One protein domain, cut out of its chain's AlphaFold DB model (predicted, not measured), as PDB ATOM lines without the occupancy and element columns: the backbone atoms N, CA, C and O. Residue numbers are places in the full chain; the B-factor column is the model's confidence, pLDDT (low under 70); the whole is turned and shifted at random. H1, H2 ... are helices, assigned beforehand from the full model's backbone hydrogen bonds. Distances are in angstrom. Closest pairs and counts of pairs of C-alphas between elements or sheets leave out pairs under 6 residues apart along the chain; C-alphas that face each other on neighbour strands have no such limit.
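Overview. This is residues 2 to 122 of the 122 residues of an uncharacterized protein of Candidatus Magnetoglobus multicellularis str. Araruama (UniProt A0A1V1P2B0). H4, H5 and H2 make an up-and-down bundle, each running against the one before it in the chain, with H1 packed on H2 alone. Short H3 is near one end. The 121 printed residues hold five named helices, H1 to H5, and no named strand: all helix. The whole is compact, radius of gyration of the C-alphas 15.8 A, spanning 49 by 28 by 18 A.

Arrangement. H4, residues 65 to 91, and H5, residues 98 to 121, form a hairpin at 11 degrees; closest C-alphas Gly 78 and Ser 111, 5.3 A. The hub H2, residues 30 to 52, touches H5, closest C-alphas Gly 38 and Ile 105, 3.8 A. H1, residues 2 to 25, touches H2, closest C-alphas Val 8 and Ile 48, 7.0 A. Every O i to N i+4 pair is within hydrogen-bond range in H2 and H4, 17 of 20 in H1, 19 of 20 in H5.

Along the chain. H4 spans 39.0 A from C-alpha 65 at (-16.777, -1.878, -35.116); H5 spans 34.5 A to C-alpha 121 at (-18.961, -8.338, -50.224). H3 is residues 56 to 59.

Size, cuts and confidence. The printed part has no cut and no long link. Low-confidence residues include 2 to 12 and 53 to 67.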
ATOM      1  N   ILE A   2      -5.290  -9.512 -56.483       44.41
ATOM      2  CA  ILE A   2      -4.468 -10.737 -56.676       44.41
ATOM      3  C   ILE A   2      -4.112 -11.462 -55.360       44.41
ATOM      4  O   ILE A   2      -4.199 -12.681 -55.302       44.41
ATOM      5  N   LYS A   3      -3.799 -10.740 -54.273       49.47
ATOM      6  CA  LYS A   3      -3.484 -11.351 -52.962       49.47
ATOM      7  C   LYS A   3      -4.654 -12.140 -52.340       49.47
ATOM      8  O   LYS A   3      -4.435 -13.000 -51.506       49.47
ATOM      9  N   PHE A   4      -5.885 -11.874 -52.772       50.97
ATOM     10  CA  PHE A   4      -7.116 -12.294 -52.096       50.97
ATOM     11  C   PHE A   4      -7.634 -13.654 -52.579       50.97
ATOM     12  O   PHE A   4      -8.030 -14.505 -51.787       50.97
ATOM     13  N   HIS A   5      -7.556 -13.892 -53.892       50.12
ATOM     14  CA  HIS A   5      -7.800 -15.213 -54.471       50.12
ATOM     15  C   HIS A   5      -6.801 -16.232 -53.927       50.12
ATOM     16  O   HIS A   5      -7.179 -17.347 -53.601       50.12
ATOM     17  N   VAL A   6      -5.554 -15.819 -53.715       56.41
ATOM     18  CA  VAL A   6      -4.506 -16.657 -53.128       56.41
ATOM     19  C   VAL A   6      -4.870 -17.092 -51.698       56.41
ATOM     20  O   VAL A   6      -4.770 -18.278 -51.395       56.41
ATOM     21  N   SER A   7      -5.384 -16.191 -50.853       55.75
ATOM     22  CA  SER A   7      -5.702 -16.486 -49.443       55.75
ATOM     23  C   SER A   7      -6.857 -17.467 -49.219       55.75
ATOM     24  O   SER A   7      -6.912 -18.082 -48.161       55.75
ATOM     25  N   VAL A   8      -7.769 -17.645 -50.183       58.72
ATOM     26  CA  VAL A   8      -8.882 -18.616 -50.079       58.72
ATOM     27  C   VAL A   8      -8.642 -19.837 -50.965       58.72
ATOM     28  O   VAL A   8      -8.880 -20.968 -50.542       58.72
ATOM     29  N   ILE A   9      -8.110 -19.640 -52.175       66.62
ATOM     30  CA  ILE A   9      -7.856 -20.734 -53.119       66.62
ATOM     31  C   ILE A   9      -6.714 -21.618 -52.626       66.62
ATOM     32  O   ILE A   9      -6.832 -22.832 -52.753       66.62
ATOM     33  N   ILE A  10      -5.641 -21.066 -52.039       69.81
ATOM     34  CA  ILE A  10      -4.535 -21.898 -51.543       69.81
ATOM     35  C   ILE A  10      -5.000 -22.820 -50.412       69.81
ATOM     36  O   ILE A  10      -4.781 -24.022 -50.542       69.81
ATOM     37  N   PRO A  11      -5.670 -22.349 -49.343       66.94
ATOM     38  CA  PRO A  11      -6.109 -23.247 -48.280       66.94
ATOM     39  C   PRO A  11      -7.098 -24.313 -48.768       66.94
ATOM     40  O   PRO A  11      -6.982 -25.472 -48.375       66.94
ATOM     41  N   VAL A  12      -8.013 -23.962 -49.682       68.56
ATOM     42  CA  VAL A  12      -8.933 -24.931 -50.307       68.56
ATOM     43  C   VAL A  12      -8.175 -25.938 -51.182       68.56
ATOM     44  O   VAL A  12      -8.443 -27.134 -51.110       68.56
ATOM     45  N   ALA A  13      -7.205 -25.495 -51.985       70.06
ATOM     46  CA  ALA A  13      -6.406 -26.373 -52.838       70.06
ATOM     47  C   ALA A  13      -5.512 -27.312 -52.013       70.06
ATOM     48  O   ALA A  13      -5.466 -28.510 -52.287       70.06
ATOM     49  N   VAL A  14      -4.858 -26.794 -50.968       74.56
ATOM     50  CA  VAL A  14      -4.076 -27.589 -50.007       74.56
ATOM     51  C   VAL A  14      -4.972 -28.612 -49.321       74.56
ATOM     52  O   VAL A  14      -4.592 -29.776 -49.214       74.56
ATOM     53  N   TYR A  15      -6.182 -28.214 -48.924       72.56
ATOM     54  CA  TYR A  15      -7.169 -29.124 -48.363       72.56
ATOM     55  C   TYR A  15      -7.537 -30.255 -49.339       72.56
ATOM     56  O   TYR A  15      -7.486 -31.426 -48.965       72.56
ATOM     57  N   VAL A  16      -7.846 -29.935 -50.601       74.88
ATOM     58  CA  VAL A  16      -8.169 -30.940 -51.631       74.88
ATOM     59  C   VAL A  16      -7.005 -31.912 -51.834       74.88
ATOM     60  O   VAL A  16      -7.220 -33.124 -51.854       74.88
ATOM     61  N   VAL A  17      -5.773 -31.404 -51.926       76.12
ATOM     62  CA  VAL A  17      -4.566 -32.229 -52.084       76.12
ATOM     63  C   VAL A  17      -4.348 -33.129 -50.865       76.12
ATOM     64  O   VAL A  17      -4.146 -34.330 -51.029       76.12
ATOM     65  N   MET A  18      -4.456 -32.595 -49.648       73.75
ATOM     66  CA  MET A  18      -4.311 -33.379 -48.416       73.75
ATOM     67  C   MET A  18      -5.406 -34.438 -48.272       73.75
ATOM     68  O   MET A  18      -5.114 -35.570 -47.897       73.75
ATOM     69  N   SER A  19      -6.644 -34.122 -48.652       69.00
ATOM     70  CA  SER A  19      -7.764 -35.072 -48.643       69.00
ATOM     71  C   SER A  19      -7.553 -36.224 -49.641       69.00
ATOM     72  O   SER A  19      -7.893 -37.374 -49.352       69.00
ATOM     73  N   LEU A  20      -6.934 -35.950 -50.797       72.69
ATOM     74  CA  LEU A  20      -6.528 -36.980 -51.762       72.69
ATOM     75  C   LEU A  20      -5.377 -37.850 -51.230       72.69
ATOM     76  O   LEU A  20      -5.439 -39.073 -51.359       72.69
ATOM     77  N   ILE A  21      -4.367 -37.244 -50.597       74.31
ATOM     78  CA  ILE A  21      -3.241 -37.965 -49.976       74.31
ATOM     79  C   ILE A  21      -3.739 -38.872 -48.842       74.31
ATOM     80  O   ILE A  21      -3.353 -40.039 -48.774       74.31
ATOM     81  N   ASP A  22      -4.646 -38.387 -47.995       66.06
ATOM     82  CA  ASP A  22      -5.216 -39.179 -46.902       66.06
ATOM     83  C   ASP A  22      -6.015 -40.385 -47.405       66.06
ATOM     84  O   ASP A  22      -5.915 -41.469 -46.828       66.06
ATOM     85  N   LYS A  23      -6.768 -40.229 -48.503       63.56
ATOM     86  CA  LYS A  23      -7.486 -41.343 -49.143       63.56
ATOM     87  C   LYS A  23      -6.546 -42.400 -49.723       63.56
ATOM     88  O   LYS A  23      -6.903 -43.575 -49.723       63.56
ATOM     89  N   LEU A  24      -5.370 -41.995 -50.206       70.38
ATOM     90  CA  LEU A  24      -4.329 -42.914 -50.679       70.38
ATOM     91  C   LEU A  24      -3.635 -43.638 -49.515       70.38
ATOM     92  O   LEU A  24      -3.304 -44.814 -49.645       70.38
ATOM     93  N   ALA A  25      -3.434 -42.963 -48.380       71.56
ATOM     94  CA  ALA A  25      -2.733 -43.519 -47.222       71.56
ATOM     95  C   ALA A  25      -3.601 -44.458 -46.368       71.56
ATOM     96  O   ALA A  25      -3.104 -45.458 -45.844       71.56
ATOM     97  N   LYS A  26      -4.893 -44.152 -46.199       60.06
ATOM     98  CA  LYS A  26      -5.855 -45.012 -45.498       60.06
ATOM     99  C   LYS A  26      -7.191 -44.979 -46.237       60.06
ATOM    100  O   LYS A  26      -7.787 -43.905 -46.325       60.06
ATOM    101  N   PRO A  27      -7.726 -46.127 -46.691       61.19
ATOM    102  CA  PRO A  27      -9.082 -46.180 -47.219       61.19
ATOM    103  C   PRO A  27     -10.065 -45.936 -46.067       61.19
ATOM    104  O   PRO A  27     -10.510 -46.849 -45.375       61.19
ATOM    105  N   LEU A  28     -10.366 -44.665 -45.808       64.00
ATOM    106  CA  LEU A  28     -11.450 -44.263 -44.928       64.00
ATOM    107  C   LEU A  28     -12.767 -44.657 -45.597       64.00
ATOM    108  O   LEU A  28     -12.946 -44.451 -46.799       64.00
ATOM    109  N   SER A  29     -13.718 -45.168 -44.815       74.69
ATOM    110  CA  SER A  29     -15.084 -45.338 -45.307       74.69
ATOM    111  C   SER A  29     -15.595 -44.006 -45.877       74.69
ATOM    112  O   SER A  29     -15.255 -42.926 -45.377       74.69
ATOM    113  N   LEU A  30     -16.408 -44.062 -46.937       74.44
ATOM    114  CA  LEU A  30     -17.003 -42.876 -47.575       74.44
ATOM    115  C   LEU A  30     -17.659 -41.946 -46.541       74.44
ATOM    116  O   LEU A  30     -17.476 -40.733 -46.596       74.44
ATOM    117  N   ARG A  31     -18.317 -42.528 -45.531       75.19
ATOM    118  CA  ARG A  31     -18.869 -41.835 -44.359       75.19
ATOM    119  C   ARG A  31     -17.812 -41.006 -43.630       75.19
ATOM    120  O   ARG A  31     -17.966 -39.796 -43.495       75.19
ATOM    121  N   ASN A  32     -16.736 -41.645 -43.175       75.88
ATOM    122  CA  ASN A  32     -15.682 -40.976 -42.414       75.88
ATOM    123  C   ASN A  32     -14.993 -39.895 -43.250       75.88
ATOM    124  O   ASN A  32     -14.651 -38.847 -42.713       75.88
ATOM    125  N   SER A  33     -14.862 -40.113 -44.561       79.69
ATOM    126  CA  SER A  33     -14.332 -39.110 -45.491       79.69
ATOM    127  C   SER A  33     -15.216 -37.861 -45.559       79.69
ATOM    128  O   SER A  33     -14.700 -36.751 -45.484       79.69
ATOM    129  N   ILE A  34     -16.540 -38.023 -45.666       81.44
ATOM    130  CA  ILE A  34     -17.488 -36.897 -45.734       81.44
ATOM    131  C   ILE A  34     -17.542 -36.151 -44.397       81.44
ATOM    132  O   ILE A  34     -17.501 -34.923 -44.370       81.44
ATOM    133  N   THR A  35     -17.601 -36.874 -43.276       82.06
ATOM    134  CA  THR A  35     -17.640 -36.238 -41.953       82.06
ATOM    135  C   THR A  35     -16.337 -35.496 -41.651       82.06
ATOM    136  O   THR A  35     -16.376 -34.381 -41.129       82.06
ATOM    137  N   LYS A  36     -15.190 -36.079 -42.027       82.94
ATOM    138  CA  LYS A  36     -13.884 -35.418 -41.954       82.94
ATOM    139  C   LYS A  36     -13.847 -34.172 -42.834       82.94
ATOM    140  O   LYS A  36     -13.400 -33.133 -42.376       82.94
ATOM    141  N   ALA A  37     -14.406 -34.235 -44.042       82.56
ATOM    142  CA  ALA A  37     -14.488 -33.066 -44.905       82.56
ATOM    143  C   ALA A  37     -15.298 -31.920 -44.292       82.56
ATOM    144  O   ALA A  37     -14.862 -30.776 -44.344       82.56
ATOM    145  N   GLY A  38     -16.433 -32.220 -43.656       82.56
ATOM    146  CA  GLY A  38     -17.199 -31.216 -42.914       82.56
ATOM    147  C   GLY A  38     -16.393 -30.562 -41.788       82.56
ATOM    148  O   GLY A  38     -16.374 -29.341 -41.672       82.56
ATOM    149  N   TRP A  39     -15.680 -31.371 -41.002       83.50
ATOM    150  CA  TRP A  39     -14.796 -30.882 -39.942       83.50
ATOM    151  C   TRP A  39     -13.669 -29.994 -40.482       83.50
ATOM    152  O   TRP A  39     -13.454 -28.887 -39.987       83.50
ATOM    153  N   ASP A  40     -12.986 -30.446 -41.531       84.25
ATOM    154  CA  ASP A  40     -11.875 -29.716 -42.134       84.25
ATOM    155  C   ASP A  40     -12.345 -28.396 -42.763       84.25
ATOM    156  O   ASP A  40     -11.642 -27.393 -42.670       84.25
ATOM    157  N   LEU A  41     -13.559 -28.346 -43.326       83.19
ATOM    158  CA  LEU A  41     -14.176 -27.102 -43.796       83.19
ATOM    159  C   LEU A  41     -14.452 -26.113 -42.653       83.19
ATOM    160  O   LEU A  41     -14.233 -24.916 -42.832       83.19
ATOM    161  N   CYS A  42     -14.875 -26.583 -41.474       85.19
ATOM    162  CA  CYS A  42     -15.004 -25.722 -40.290       85.19
ATOM    163  C   CYS A  42     -13.637 -25.181 -39.840       85.19
ATOM    164  O   CYS A  42     -13.511 -23.988 -39.555       85.19
ATOM    165  N   LEU A  43     -12.598 -26.026 -39.809       83.31
ATOM    166  CA  LEU A  43     -11.227 -25.592 -39.505       83.31
ATOM    167  C   LEU A  43     -10.732 -24.550 -40.513       83.31
ATOM    168  O   LEU A  43     -10.152 -23.534 -40.128       83.31
ATOM    169  N   LEU A  44     -11.002 -24.783 -41.794       83.25
ATOM    170  CA  LEU A  44     -10.648 -23.879 -42.876       83.25
ATOM    171  C   LEU A  44     -11.351 -22.529 -42.728       83.25
ATOM    172  O   LEU A  44     -10.707 -21.491 -42.849       83.25
ATOM    173  N   ALA A  45     -12.645 -22.531 -42.402       83.44
ATOM    174  CA  ALA A  45     -13.412 -21.320 -42.139       83.44
ATOM    175  C   ALA A  45     -12.824 -20.506 -40.974       83.44
ATOM    176  O   ALA A  45     -12.685 -19.286 -41.079       83.44
ATOM    177  N   MET A  46     -12.424 -21.174 -39.887       82.38
ATOM    178  CA  MET A  46     -11.753 -20.524 -38.757       82.38
ATOM    179  C   MET A  46     -10.390 -19.951 -39.157       82.38
ATOM    180  O   MET A  46     -10.090 -18.811 -38.808       82.38
ATOM    181  N   GLY A  47      -9.596 -20.693 -39.934       80.31
ATOM    182  CA  GLY A  47      -8.306 -20.230 -40.452       80.31
ATOM    183  C   GLY A  47      -8.436 -19.019 -41.379       80.31
ATOM    184  O   GLY A  47      -7.690 -18.055 -41.230       80.31
ATOM    185  N   ILE A  48      -9.424 -19.028 -42.280       78.50
ATOM    186  CA  ILE A  48      -9.751 -17.887 -43.148       78.50
ATOM    187  C   ILE A  48     -10.140 -16.680 -42.292       78.50
ATOM    188  O   ILE A  48      -9.596 -15.597 -42.483       78.50
ATOM    189  N   THR A  49     -11.025 -16.871 -41.311       79.75
ATOM    190  CA  THR A  49     -11.460 -15.794 -40.411       79.75
ATOM    191  C   THR A  49     -10.283 -15.213 -39.623       79.75
ATOM    192  O   THR A  49     -10.166 -14.000 -39.517       79.75
ATOM    193  N   GLY A  50      -9.366 -16.055 -39.133       72.88
ATOM    194  CA  GLY A  50      -8.131 -15.614 -38.480       72.88
ATOM    195  C   GLY A  50      -7.198 -14.841 -39.417       72.88
ATOM    196  O   GLY A  50      -6.692 -13.789 -39.041       72.88
ATOM    197  N   GLY A  51      -7.015 -15.312 -40.656       71.56
ATOM    198  CA  GLY A  51      -6.175 -14.650 -41.660       71.56
ATOM    199  C   GLY A  51      -6.675 -13.257 -42.059       71.56
ATOM    200  O   GLY A  51      -5.866 -12.366 -42.308       71.56
ATOM    201  N   VAL A  52      -7.993 -13.039 -42.039       70.38
ATOM    202  CA  VAL A  52      -8.613 -11.721 -42.274       70.38
ATOM    203  C   VAL A  52      -8.163 -10.678 -41.240       70.38
ATOM    204  O   VAL A  52      -8.043  -9.505 -41.580       70.38
ATOM    205  N   PHE A  53      -7.856 -11.088 -40.005       66.38
ATOM    206  CA  PHE A  53      -7.369 -10.189 -38.951       66.38
ATOM    207  C   PHE A  53      -5.862  -9.900 -39.010       66.38
ATOM    208  O   PHE A  53      -5.379  -9.114 -38.201       66.38
ATOM    209  N   VAL A  54      -5.117 -10.536 -39.918       64.69
ATOM    210  CA  VAL A  54      -3.661 -10.344 -40.071       64.69
ATOM    211  C   VAL A  54      -3.330  -9.472 -41.291       64.69
ATOM    212  O   VAL A  54      -2.222  -8.961 -41.402       64.69
ATOM    213  N   ASP A  55      -4.280  -9.270 -42.210       66.06
ATOM    214  CA  ASP A  55      -4.085  -8.424 -43.390       66.06
ATOM    215  C   ASP A  55      -4.399  -6.951 -43.074       66.06
ATOM    216  O   ASP A  55      -5.563  -6.562 -42.944       66.06
ATOM    217  N   ASP A  56      -3.359  -6.114 -43.009       58.59
ATOM    218  CA  ASP A  56      -3.451  -4.666 -42.760       58.59
ATOM    219  C   ASP A  56      -4.438  -3.943 -43.698       58.59
ATOM    220  O   ASP A  56      -5.074  -2.960 -43.304       58.59
ATOM    221  N   ALA A  57      -4.625  -4.433 -44.931       61.12
ATOM    222  CA  ALA A  57      -5.571  -3.850 -45.882       61.12
ATOM    223  C   ALA A  57      -7.037  -4.115 -45.497       61.12
ATOM    224  O   ALA A  57      -7.916  -3.307 -45.810       61.12
ATOM    225  N   VAL A  58      -7.304  -5.229 -44.813       57.78
ATOM    226  CA  VAL A  58      -8.631  -5.568 -44.286       57.78
ATOM    227  C   VAL A  58      -8.835  -4.920 -42.919       57.78
ATOM    228  O   VAL A  58      -9.909  -4.381 -42.664       57.78
ATOM    229  N   ILE A  59      -7.790  -4.848 -42.090       60.34
ATOM    230  CA  ILE A  59      -7.801  -4.118 -40.811       60.34
ATOM    231  C   ILE A  59      -8.135  -2.633 -41.028       60.34
ATOM    232  O   ILE A  59      -8.960  -2.072 -40.306       60.34
ATOM    233  N   GLY A  60      -7.590  -2.009 -42.079       59.44
ATOM    234  CA  GLY A  60      -7.936  -0.633 -42.459       59.44
ATOM    235  C   GLY A  60      -9.420  -0.435 -42.814       59.44
ATOM    236  O   GLY A  60      -9.980   0.637 -42.573       59.44
ATOM    237  N   ARG A  61     -10.088  -1.480 -43.325       56.41
ATOM    238  CA  ARG A  61     -11.536  -1.506 -43.625       56.41
ATOM    239  C   ARG A  61     -12.395  -1.935 -42.423       56.41
ATOM    240  O   ARG A  61     -13.566  -1.577 -42.350       56.41
ATOM    241  N   LEU A  62     -11.802  -2.643 -41.459       53.53
ATOM    242  CA  LEU A  62     -12.372  -3.045 -40.162       53.53
ATOM    243  C   LEU A  62     -12.401  -1.910 -39.123       53.53
ATOM    244  O   LEU A  62     -12.811  -2.135 -37.986       53.53
ATOM    245  N   SER A  63     -12.033  -0.681 -39.499       58.53
ATOM    246  CA  SER A  63     -12.211   0.521 -38.666       58.53
ATOM    247  C   SER A  63     -13.673   0.744 -38.239       58.53
ATOM    248  O   SER A  63     -13.941   1.462 -37.273       58.53
ATOM    249  N   HIS A  64     -14.620   0.070 -38.898       63.41
ATOM    250  CA  HIS A  64     -15.995  -0.050 -38.444       63.41
ATOM    251  C   HIS A  64     -16.159  -1.183 -37.411       63.41
ATOM    252  O   HIS A  64     -15.973  -2.356 -37.750       63.41
ATOM    253  N   PRO A  65     -16.610  -0.879 -36.178       67.00
ATOM    254  CA  PRO A  65     -16.777  -1.878 -35.116       67.00
ATOM    255  C   PRO A  65     -17.730  -3.020 -35.499       67.00
ATOM    256  O   PRO A  65     -17.601  -4.132 -34.993       67.00
ATOM    257  N   THR A  66     -18.652  -2.786 -36.436       69.44
ATOM    258  CA  THR A  66     -19.555  -3.808 -36.977       69.44
ATOM    259  C   THR A  66     -18.810  -4.948 -37.671       69.44
ATOM    260  O   THR A  66     -19.148  -6.108 -37.454       69.44
ATOM    261  N   ALA A  67     -17.766  -4.659 -38.451       68.31
ATOM    262  CA  ALA A  67     -17.015  -5.679 -39.182       68.31
ATOM    263  C   ALA A  67     -16.219  -6.602 -38.237       68.31
ATOM    264  O   ALA A  67     -16.165  -7.813 -38.458       68.31
ATOM    265  N   ILE A  68     -15.686  -6.058 -37.134       73.12
ATOM    266  CA  ILE A  68     -15.001  -6.839 -36.090       73.12
ATOM    267  C   ILE A  68     -15.990  -7.798 -35.418       73.12
ATOM    268  O   ILE A  68     -15.695  -8.983 -35.256       73.12
ATOM    269  N   VAL A  69     -17.186  -7.307 -35.075       78.38
ATOM    270  CA  VAL A  69     -18.248  -8.129 -34.476       78.38
ATOM    271  C   VAL A  69     -18.651  -9.273 -35.409       78.38
ATOM    272  O   VAL A  69     -18.754 -10.414 -34.958       78.38
ATOM    273  N   TYR A  70     -18.820  -9.013 -36.707       75.75
ATOM    274  CA  TYR A  70     -19.164 -10.058 -37.675       75.75
ATOM    275  C   TYR A  70     -18.073 -11.116 -37.838       75.75
ATOM    276  O   TYR A  70     -18.388 -12.302 -37.903       75.75
ATOM    277  N   ALA A  71     -16.802 -10.718 -37.860       76.00
ATOM    278  CA  ALA A  71     -15.700 -11.666 -37.958       76.00
ATOM    279  C   ALA A  71     -15.567 -12.525 -36.683       76.00
ATOM    280  O   ALA A  71     -15.373 -13.738 -36.777       76.00
ATOM    281  N   ILE A  72     -15.784 -11.950 -35.492       81.88
ATOM    282  CA  ILE A  72     -15.871 -12.719 -34.239       81.88
ATOM    283  C   ILE A  72     -17.050 -13.701 -34.285       81.88
ATOM    284  O   ILE A  72     -16.886 -14.873 -33.950       81.88
ATOM    285  N   LEU A  73     -18.225 -13.260 -34.741       83.06
ATOM    286  CA  LEU A  73     -19.393 -14.134 -34.893       83.06
ATOM    287  C   LEU A  73     -19.136 -15.264 -35.896       83.06
ATOM    288  O   LEU A  73     -19.519 -16.401 -35.627       83.06
ATOM    289  N   ALA A  74     -18.459 -14.996 -37.015       82.19
ATOM    290  CA  ALA A  74     -18.095 -16.014 -38.000       82.19
ATOM    291  C   ALA A  74     -17.149 -17.065 -37.399       82.19
ATOM    292  O   ALA A  74     -17.375 -18.267 -37.558       82.19
ATOM    293  N   PHE A  75     -16.150 -16.622 -36.631       84.44
ATOM    294  CA  PHE A  75     -15.230 -17.505 -35.919       84.44
ATOM    295  C   PHE A  75     -15.951 -18.374 -34.877       84.44
ATOM    296  O   PHE A  75     -15.802 -19.598 -34.877       84.44
ATOM    297  N   LEU A  76     -16.789 -17.763 -34.031       86.88
ATOM    298  CA  LEU A  76     -17.584 -18.475 -33.024       86.88
ATOM    299  C   LEU A  76     -18.552 -19.476 -33.660       86.88
ATOM    300  O   LEU A  76     -18.718 -20.580 -33.145       86.88
ATOM    301  N   THR A  77     -19.152 -19.121 -34.797       86.25
ATOM    302  CA  THR A  77     -20.036 -20.019 -35.550       86.25
ATOM    303  C   THR A  77     -19.269 -21.236 -36.073       86.25
ATOM    304  O   THR A  77     -19.756 -22.360 -35.949       86.25
ATOM    305  N   GLY A  78     -18.045 -21.043 -36.576       84.38
ATOM    306  CA  GLY A  78     -17.174 -22.142 -37.004       84.38
ATOM    307  C   GLY A  78     -16.797 -23.090 -35.864       84.38
ATOM    308  O   GLY A  78     -16.888 -24.309 -36.028       84.38
ATOM    309  N   ILE A  79     -16.470 -22.551 -34.683       87.44
ATOM    310  CA  ILE A  79     -16.242 -23.356 -33.469       87.44
ATOM    311  C   ILE A  79     -17.509 -24.126 -33.092       87.44
ATOM    312  O   ILE A  79     -17.448 -25.325 -32.820       87.44
ATOM    313  N   PHE A  80     -18.659 -23.456 -33.074       90.81
ATOM    314  CA  PHE A  80     -19.929 -24.067 -32.697       90.81
ATOM    315  C   PHE A  80     -20.300 -25.235 -33.622       90.81
ATOM    316  O   PHE A  80     -20.647 -26.319 -33.148       90.81
ATOM    317  N   PHE A  81     -20.155 -25.063 -34.937       90.25
ATOM    318  CA  PHE A  81     -20.403 -26.129 -35.907       90.25
ATOM    319  C   PHE A  81     -19.392 -27.267 -35.802       90.25
ATOM    320  O   PHE A  81     -19.792 -28.430 -35.862       90.25
ATOM    321  N   ALA A  82     -18.114 -26.965 -35.571       85.88
ATOM    322  CA  ALA A  82     -17.119 -27.986 -35.267       85.88
ATOM    323  C   ALA A  82     -17.540 -28.807 -34.029       85.88
ATOM    324  O   ALA A  82     -17.628 -30.033 -34.102       85.88
ATOM    325  N   LEU A  83     -17.910 -28.155 -32.922       89.75
ATOM    326  CA  LEU A  83     -18.375 -28.836 -31.706       89.75
ATOM    327  C   LEU A  83     -19.594 -29.731 -31.960       89.75
ATOM    328  O   LEU A  83     -19.617 -30.861 -31.470       89.75
ATOM    329  N   ILE A  84     -20.568 -29.277 -32.758       89.62
ATOM    330  CA  ILE A  84     -21.720 -30.102 -33.158       89.62
ATOM    331  C   ILE A  84     -21.259 -31.348 -33.919       89.62
ATOM    332  O   ILE A  84     -21.704 -32.450 -33.599       89.62
ATOM    333  N   ILE A  85     -20.356 -31.203 -34.894       87.12
ATOM    334  CA  ILE A  85     -19.833 -32.334 -35.672       87.12
ATOM    335  C   ILE A  85     -19.132 -33.340 -34.750       87.12
ATOM    336  O   ILE A  85     -19.424 -34.535 -34.826       87.12
ATOM    337  N   THR A  86     -18.271 -32.882 -33.838       87.44
ATOM    338  CA  THR A  86     -17.589 -33.760 -32.868       87.44
ATOM    339  C   THR A  86     -18.575 -34.452 -31.937       87.44
ATOM    340  O   THR A  86     -18.456 -35.653 -31.687       87.44
ATOM    341  N   HIS A  87     -19.576 -33.728 -31.442       88.75
ATOM    342  CA  HIS A  87     -20.588 -34.295 -30.560       88.75
ATOM    343  C   HIS A  87     -21.422 -35.368 -31.274       88.75
ATOM    344  O   HIS A  87     -21.604 -36.467 -30.746       88.75
ATOM    345  N   LEU A  88     -21.846 -35.105 -32.514       85.19
ATOM    346  CA  LEU A  88     -22.556 -36.076 -33.349       85.19
ATOM    347  C   LEU A  88     -21.695 -37.304 -33.662       85.19
ATOM    348  O   LEU A  88     -22.189 -38.430 -33.593       85.19
ATOM    349  N   GLN A  89     -20.409 -37.117 -33.965       82.81
ATOM    350  CA  GLN A  89     -19.477 -38.232 -34.155       82.81
ATOM    351  C   GLN A  89     -19.338 -39.079 -32.886       82.81
ATOM    352  O   GLN A  89     -19.282 -40.305 -32.979       82.81
ATOM    353  N   SER A  90     -19.317 -38.446 -31.711       83.69
ATOM    354  CA  SER A  90     -19.223 -39.145 -30.429       83.69
ATOM    355  C   SER A  90     -20.483 -39.951 -30.110       83.69
ATOM    356  O   SER A  90     -20.369 -41.083 -29.648       83.69
ATOM    357  N   ILE A  91     -21.678 -39.402 -30.356       84.19
ATOM    358  CA  ILE A  91     -22.955 -40.080 -30.063       84.19
ATOM    359  C   ILE A  91     -23.214 -41.229 -31.041       84.19
ATOM    360  O   ILE A  91     -23.705 -42.290 -30.657       84.19
ATOM    361  N   TYR A  92     -22.904 -41.022 -32.320       81.69
ATOM    362  CA  TYR A  92     -23.251 -41.948 -33.398       81.69
ATOM    363  C   TYR A  92     -22.044 -42.722 -33.923       81.69
ATOM    364  O   TYR A  92     -22.034 -43.139 -35.083       81.69
ATOM    365  N   LYS A  93     -21.021 -42.923 -33.086       71.25
ATOM    366  CA  LYS A  93     -19.781 -43.610 -33.468       71.25
ATOM    367  C   LYS A  93     -20.061 -44.984 -34.090       71.25
ATOM    368  O   LYS A  93     -19.576 -45.259 -35.187       71.25
ATOM    369  N   ASP A  94     -20.959 -45.744 -33.464       68.44
ATOM    370  CA  ASP A  94     -21.263 -47.137 -33.820       68.44
ATOM    371  C   ASP A  94     -22.476 -47.300 -34.752       68.44
ATOM    372  O   ASP A  94     -22.809 -48.412 -35.154       68.44
ATOM    373  N   LYS A  95     -23.156 -46.204 -35.116       68.81
ATOM    374  CA  LYS A  95     -24.320 -46.242 -36.013       68.81
ATOM    375  C   LYS A  95     -23.930 -45.728 -37.398       68.81
ATOM    376  O   LYS A  95     -23.474 -44.593 -37.532       68.81
ATOM    377  N   GLU A  96     -24.161 -46.524 -38.444       66.62
ATOM    378  CA  GLU A  96     -23.935 -46.142 -39.851       66.62
ATOM    379  C   GLU A  96     -25.009 -45.172 -40.386       66.62
ATOM    380  O   GLU A  96     -25.640 -45.382 -41.419       66.62
ATOM    381  N   LEU A  97     -25.247 -44.076 -39.667       78.94
ATOM    382  CA  LEU A  97     -26.246 -43.082 -40.046       78.94
ATOM    383  C   LEU A  97     -25.655 -42.102 -41.060       78.94
ATOM    384  O   LEU A  97     -24.967 -41.145 -40.700       78.94
ATOM    385  N   TRP A  98     -25.970 -42.323 -42.335       82.25
ATOM    386  CA  TRP A  98     -25.552 -41.478 -43.462       82.25
ATOM    387  C   TRP A  98     -25.924 -39.995 -43.297       82.25
ATOM    388  O   TRP A  98     -25.168 -39.110 -43.698       82.25
ATOM    389  N   TRP A  99     -27.054 -39.709 -42.641       84.50
ATOM    390  CA  TRP A  99     -27.510 -38.338 -42.393       84.50
ATOM    391  C   TRP A  99     -26.528 -37.524 -41.538       84.50
ATOM    392  O   TRP A  99     -26.393 -36.322 -41.737       84.50
ATOM    393  N   VAL A 100     -25.789 -38.163 -40.622       84.56
ATOM    394  CA  VAL A 100     -24.805 -37.474 -39.769       84.56
ATOM    395  C   VAL A 100     -23.644 -36.928 -40.604       84.56
ATOM    396  O   VAL A 100     -23.185 -35.808 -40.377       84.56
ATOM    397  N   SER A 101     -23.197 -37.685 -41.607       82.81
ATOM    398  CA  SER A 101     -22.152 -37.242 -42.535       82.81
ATOM    399  C   SER A 101     -22.636 -36.106 -43.434       82.81
ATOM    400  O   SER A 101     -21.922 -35.119 -43.593       82.81
ATOM    401  N   LEU A 102     -23.865 -36.200 -43.957       85.75
ATOM    402  CA  LEU A 102     -24.479 -35.128 -44.752       85.75
ATOM    403  C   LEU A 102     -24.662 -33.839 -43.941       85.75
ATOM    404  O   LEU A 102     -24.350 -32.753 -44.424       85.75
ATOM    405  N   LEU A 103     -25.105 -33.954 -42.690       88.19
ATOM    406  CA  LEU A 103     -25.226 -32.808 -41.797       88.19
ATOM    407  C   LEU A 103     -23.854 -32.187 -41.506       88.19
ATOM    408  O   LEU A 103     -23.721 -30.969 -41.508       88.19
ATOM    409  N   SER A 104     -22.820 -33.009 -41.321       86.62
ATOM    410  CA  SER A 104     -21.466 -32.519 -41.041       86.62
ATOM    411  C   SER A 104     -20.876 -31.735 -42.212       86.62
ATOM    412  O   SER A 104     -20.315 -30.662 -42.004       86.62
ATOM    413  N   ILE A 105     -21.026 -32.228 -43.447       86.44
ATOM    414  CA  ILE A 105     -20.542 -31.493 -44.623       86.44
ATOM    415  C   ILE A 105     -21.369 -30.230 -44.879       86.44
ATOM    416  O   ILE A 105     -20.800 -29.197 -45.215       86.44
ATOM    417  N   PHE A 106     -22.684 -30.277 -44.641       89.44
ATOM    418  CA  PHE A 106     -23.543 -29.096 -44.716       89.44
ATOM    419  C   PHE A 106     -23.093 -28.015 -43.726       89.44
ATOM    420  O   PHE A 106     -22.885 -26.873 -44.129       89.44
ATOM    421  N   LEU A 107     -22.861 -28.378 -42.461       89.75
ATOM    422  CA  LEU A 107     -22.355 -27.456 -41.440       89.75
ATOM    423  C   LEU A 107     -20.991 -26.865 -41.826       89.75
ATOM    424  O   LEU A 107     -20.799 -25.660 -41.692       89.75
ATOM    425  N   GLY A 108     -20.085 -27.675 -42.381       85.62
ATOM    426  CA  GLY A 108     -18.805 -27.200 -42.914       85.62
ATOM    427  C   GLY A 108     -18.958 -26.187 -44.057       85.62
ATOM    428  O   GLY A 108     -18.324 -25.131 -44.041       85.62
ATOM    429  N   ILE A 109     -19.840 -26.460 -45.025       86.12
ATOM    430  CA  ILE A 109     -20.122 -25.556 -46.155       86.12
ATOM    431  C   ILE A 109     -20.736 -24.237 -45.669       86.12
ATOM    432  O   ILE A 109     -20.327 -23.161 -46.110       86.12
ATOM    433  N   VAL A 110     -21.698 -24.291 -44.747       87.50
ATOM    434  CA  VAL A 110     -22.284 -23.076 -44.161       87.50
ATOM    435  C   VAL A 110     -21.215 -22.302 -43.388       87.50
ATOM    436  O   VAL A 110     -21.112 -21.085 -43.550       87.50
ATOM    437  N   SER A 111     -20.364 -22.997 -42.625       86.50
ATOM    438  CA  SER A 111     -19.277 -22.380 -41.862       86.50
ATOM    439  C   SER A 111     -18.325 -21.580 -42.740       86.50
ATOM    440  O   SER A 111     -17.922 -20.500 -42.329       86.50
ATOM    441  N   ILE A 112     -17.933 -22.100 -43.910       83.19
ATOM    442  CA  ILE A 112     -16.989 -21.415 -44.806       83.19
ATOM    443  C   ILE A 112     -17.658 -20.305 -45.621       83.19
ATOM    444  O   ILE A 112     -17.022 -19.301 -45.939       83.19
ATOM    445  N   SER A 113     -18.952 -20.451 -45.909       81.75
ATOM    446  CA  SER A 113     -19.714 -19.471 -46.687       81.75
ATOM    447  C   SER A 113     -19.871 -18.139 -45.955       81.75
ATOM    448  O   SER A 113     -19.864 -17.098 -46.604       81.75
ATOM    449  N   ILE A 114     -19.966 -18.148 -44.619       80.62
ATOM    450  CA  ILE A 114     -20.081 -16.924 -43.808       80.62
ATOM    451  C   ILE A 114     -18.852 -16.012 -43.988       80.62
ATOM    452  O   ILE A 114     -19.021 -14.908 -44.513       80.62
ATOM    453  N   PRO A 115     -17.619 -16.422 -43.621       74.00
ATOM    454  CA  PRO A 115     -16.443 -15.586 -43.820       74.00
ATOM    455  C   PRO A 115     -16.195 -15.313 -45.306       74.00
ATOM    456  O   PRO A 115     -15.856 -14.185 -45.643       74.00
ATOM    457  N   ALA A 116     -16.436 -16.273 -46.210       76.00
ATOM    458  CA  ALA A 116     -16.288 -16.045 -47.649       76.00
ATOM    459  C   ALA A 116     -17.221 -14.938 -48.178       76.00
ATOM    460  O   ALA A 116     -16.784 -14.111 -48.972       76.00
ATOM    461  N   TYR A 117     -18.476 -14.875 -47.722       75.50
ATOM    462  CA  TYR A 117     -19.416 -13.820 -48.103       75.50
ATOM    463  C   TYR A 117     -18.967 -12.446 -47.604       75.50
ATOM    464  O   TYR A 117     -18.972 -11.492 -48.379       75.50
ATOM    465  N   PHE A 118     -18.535 -12.329 -46.344       67.44
ATOM    466  CA  PHE A 118     -17.992 -11.069 -45.816       67.44
ATOM    467  C   PHE A 118     -16.773 -10.600 -46.609       67.44
ATOM    468  O   PHE A 118     -16.670  -9.435 -46.979       67.44
ATOM    469  N   ILE A 119     -15.882 -11.534 -46.924       64.94
ATOM    470  CA  ILE A 119     -14.678 -11.311 -47.723       64.94
ATOM    471  C   ILE A 119     -15.032 -10.869 -49.155       64.94
ATOM    472  O   ILE A 119     -14.390  -9.971 -49.683       64.94
ATOM    473  N   LEU A 120     -16.054 -11.456 -49.787       66.38
ATOM    474  CA  LEU A 120     -16.464 -11.139 -51.166       66.38
ATOM    475  C   LEU A 120     -17.352  -9.890 -51.295       66.38
ATOM    476  O   LEU A 120     -17.432  -9.323 -52.381       66.38
ATOM    477  N   SER A 121     -18.053  -9.497 -50.230       63.75
ATOM    478  CA  SER A 121     -18.961  -8.338 -50.224       63.75
ATOM    479  C   SER A 121     -18.304  -7.032 -49.751       63.75
ATOM    480  O   SER A 121     -18.970  -5.995 -49.755       63.75
ATOM    481  N   SER A 122     -17.022  -7.074 -49.363       54.22
ATOM    482  CA  SER A 122     -16.208  -5.937 -48.892       54.22
ATOM    483  C   SER A 122     -15.125  -5.501 -49.880       54.22
ATOM    484  O   SER A 122     -14.619  -4.363 -49.722       54.22
TER     485      SER A 122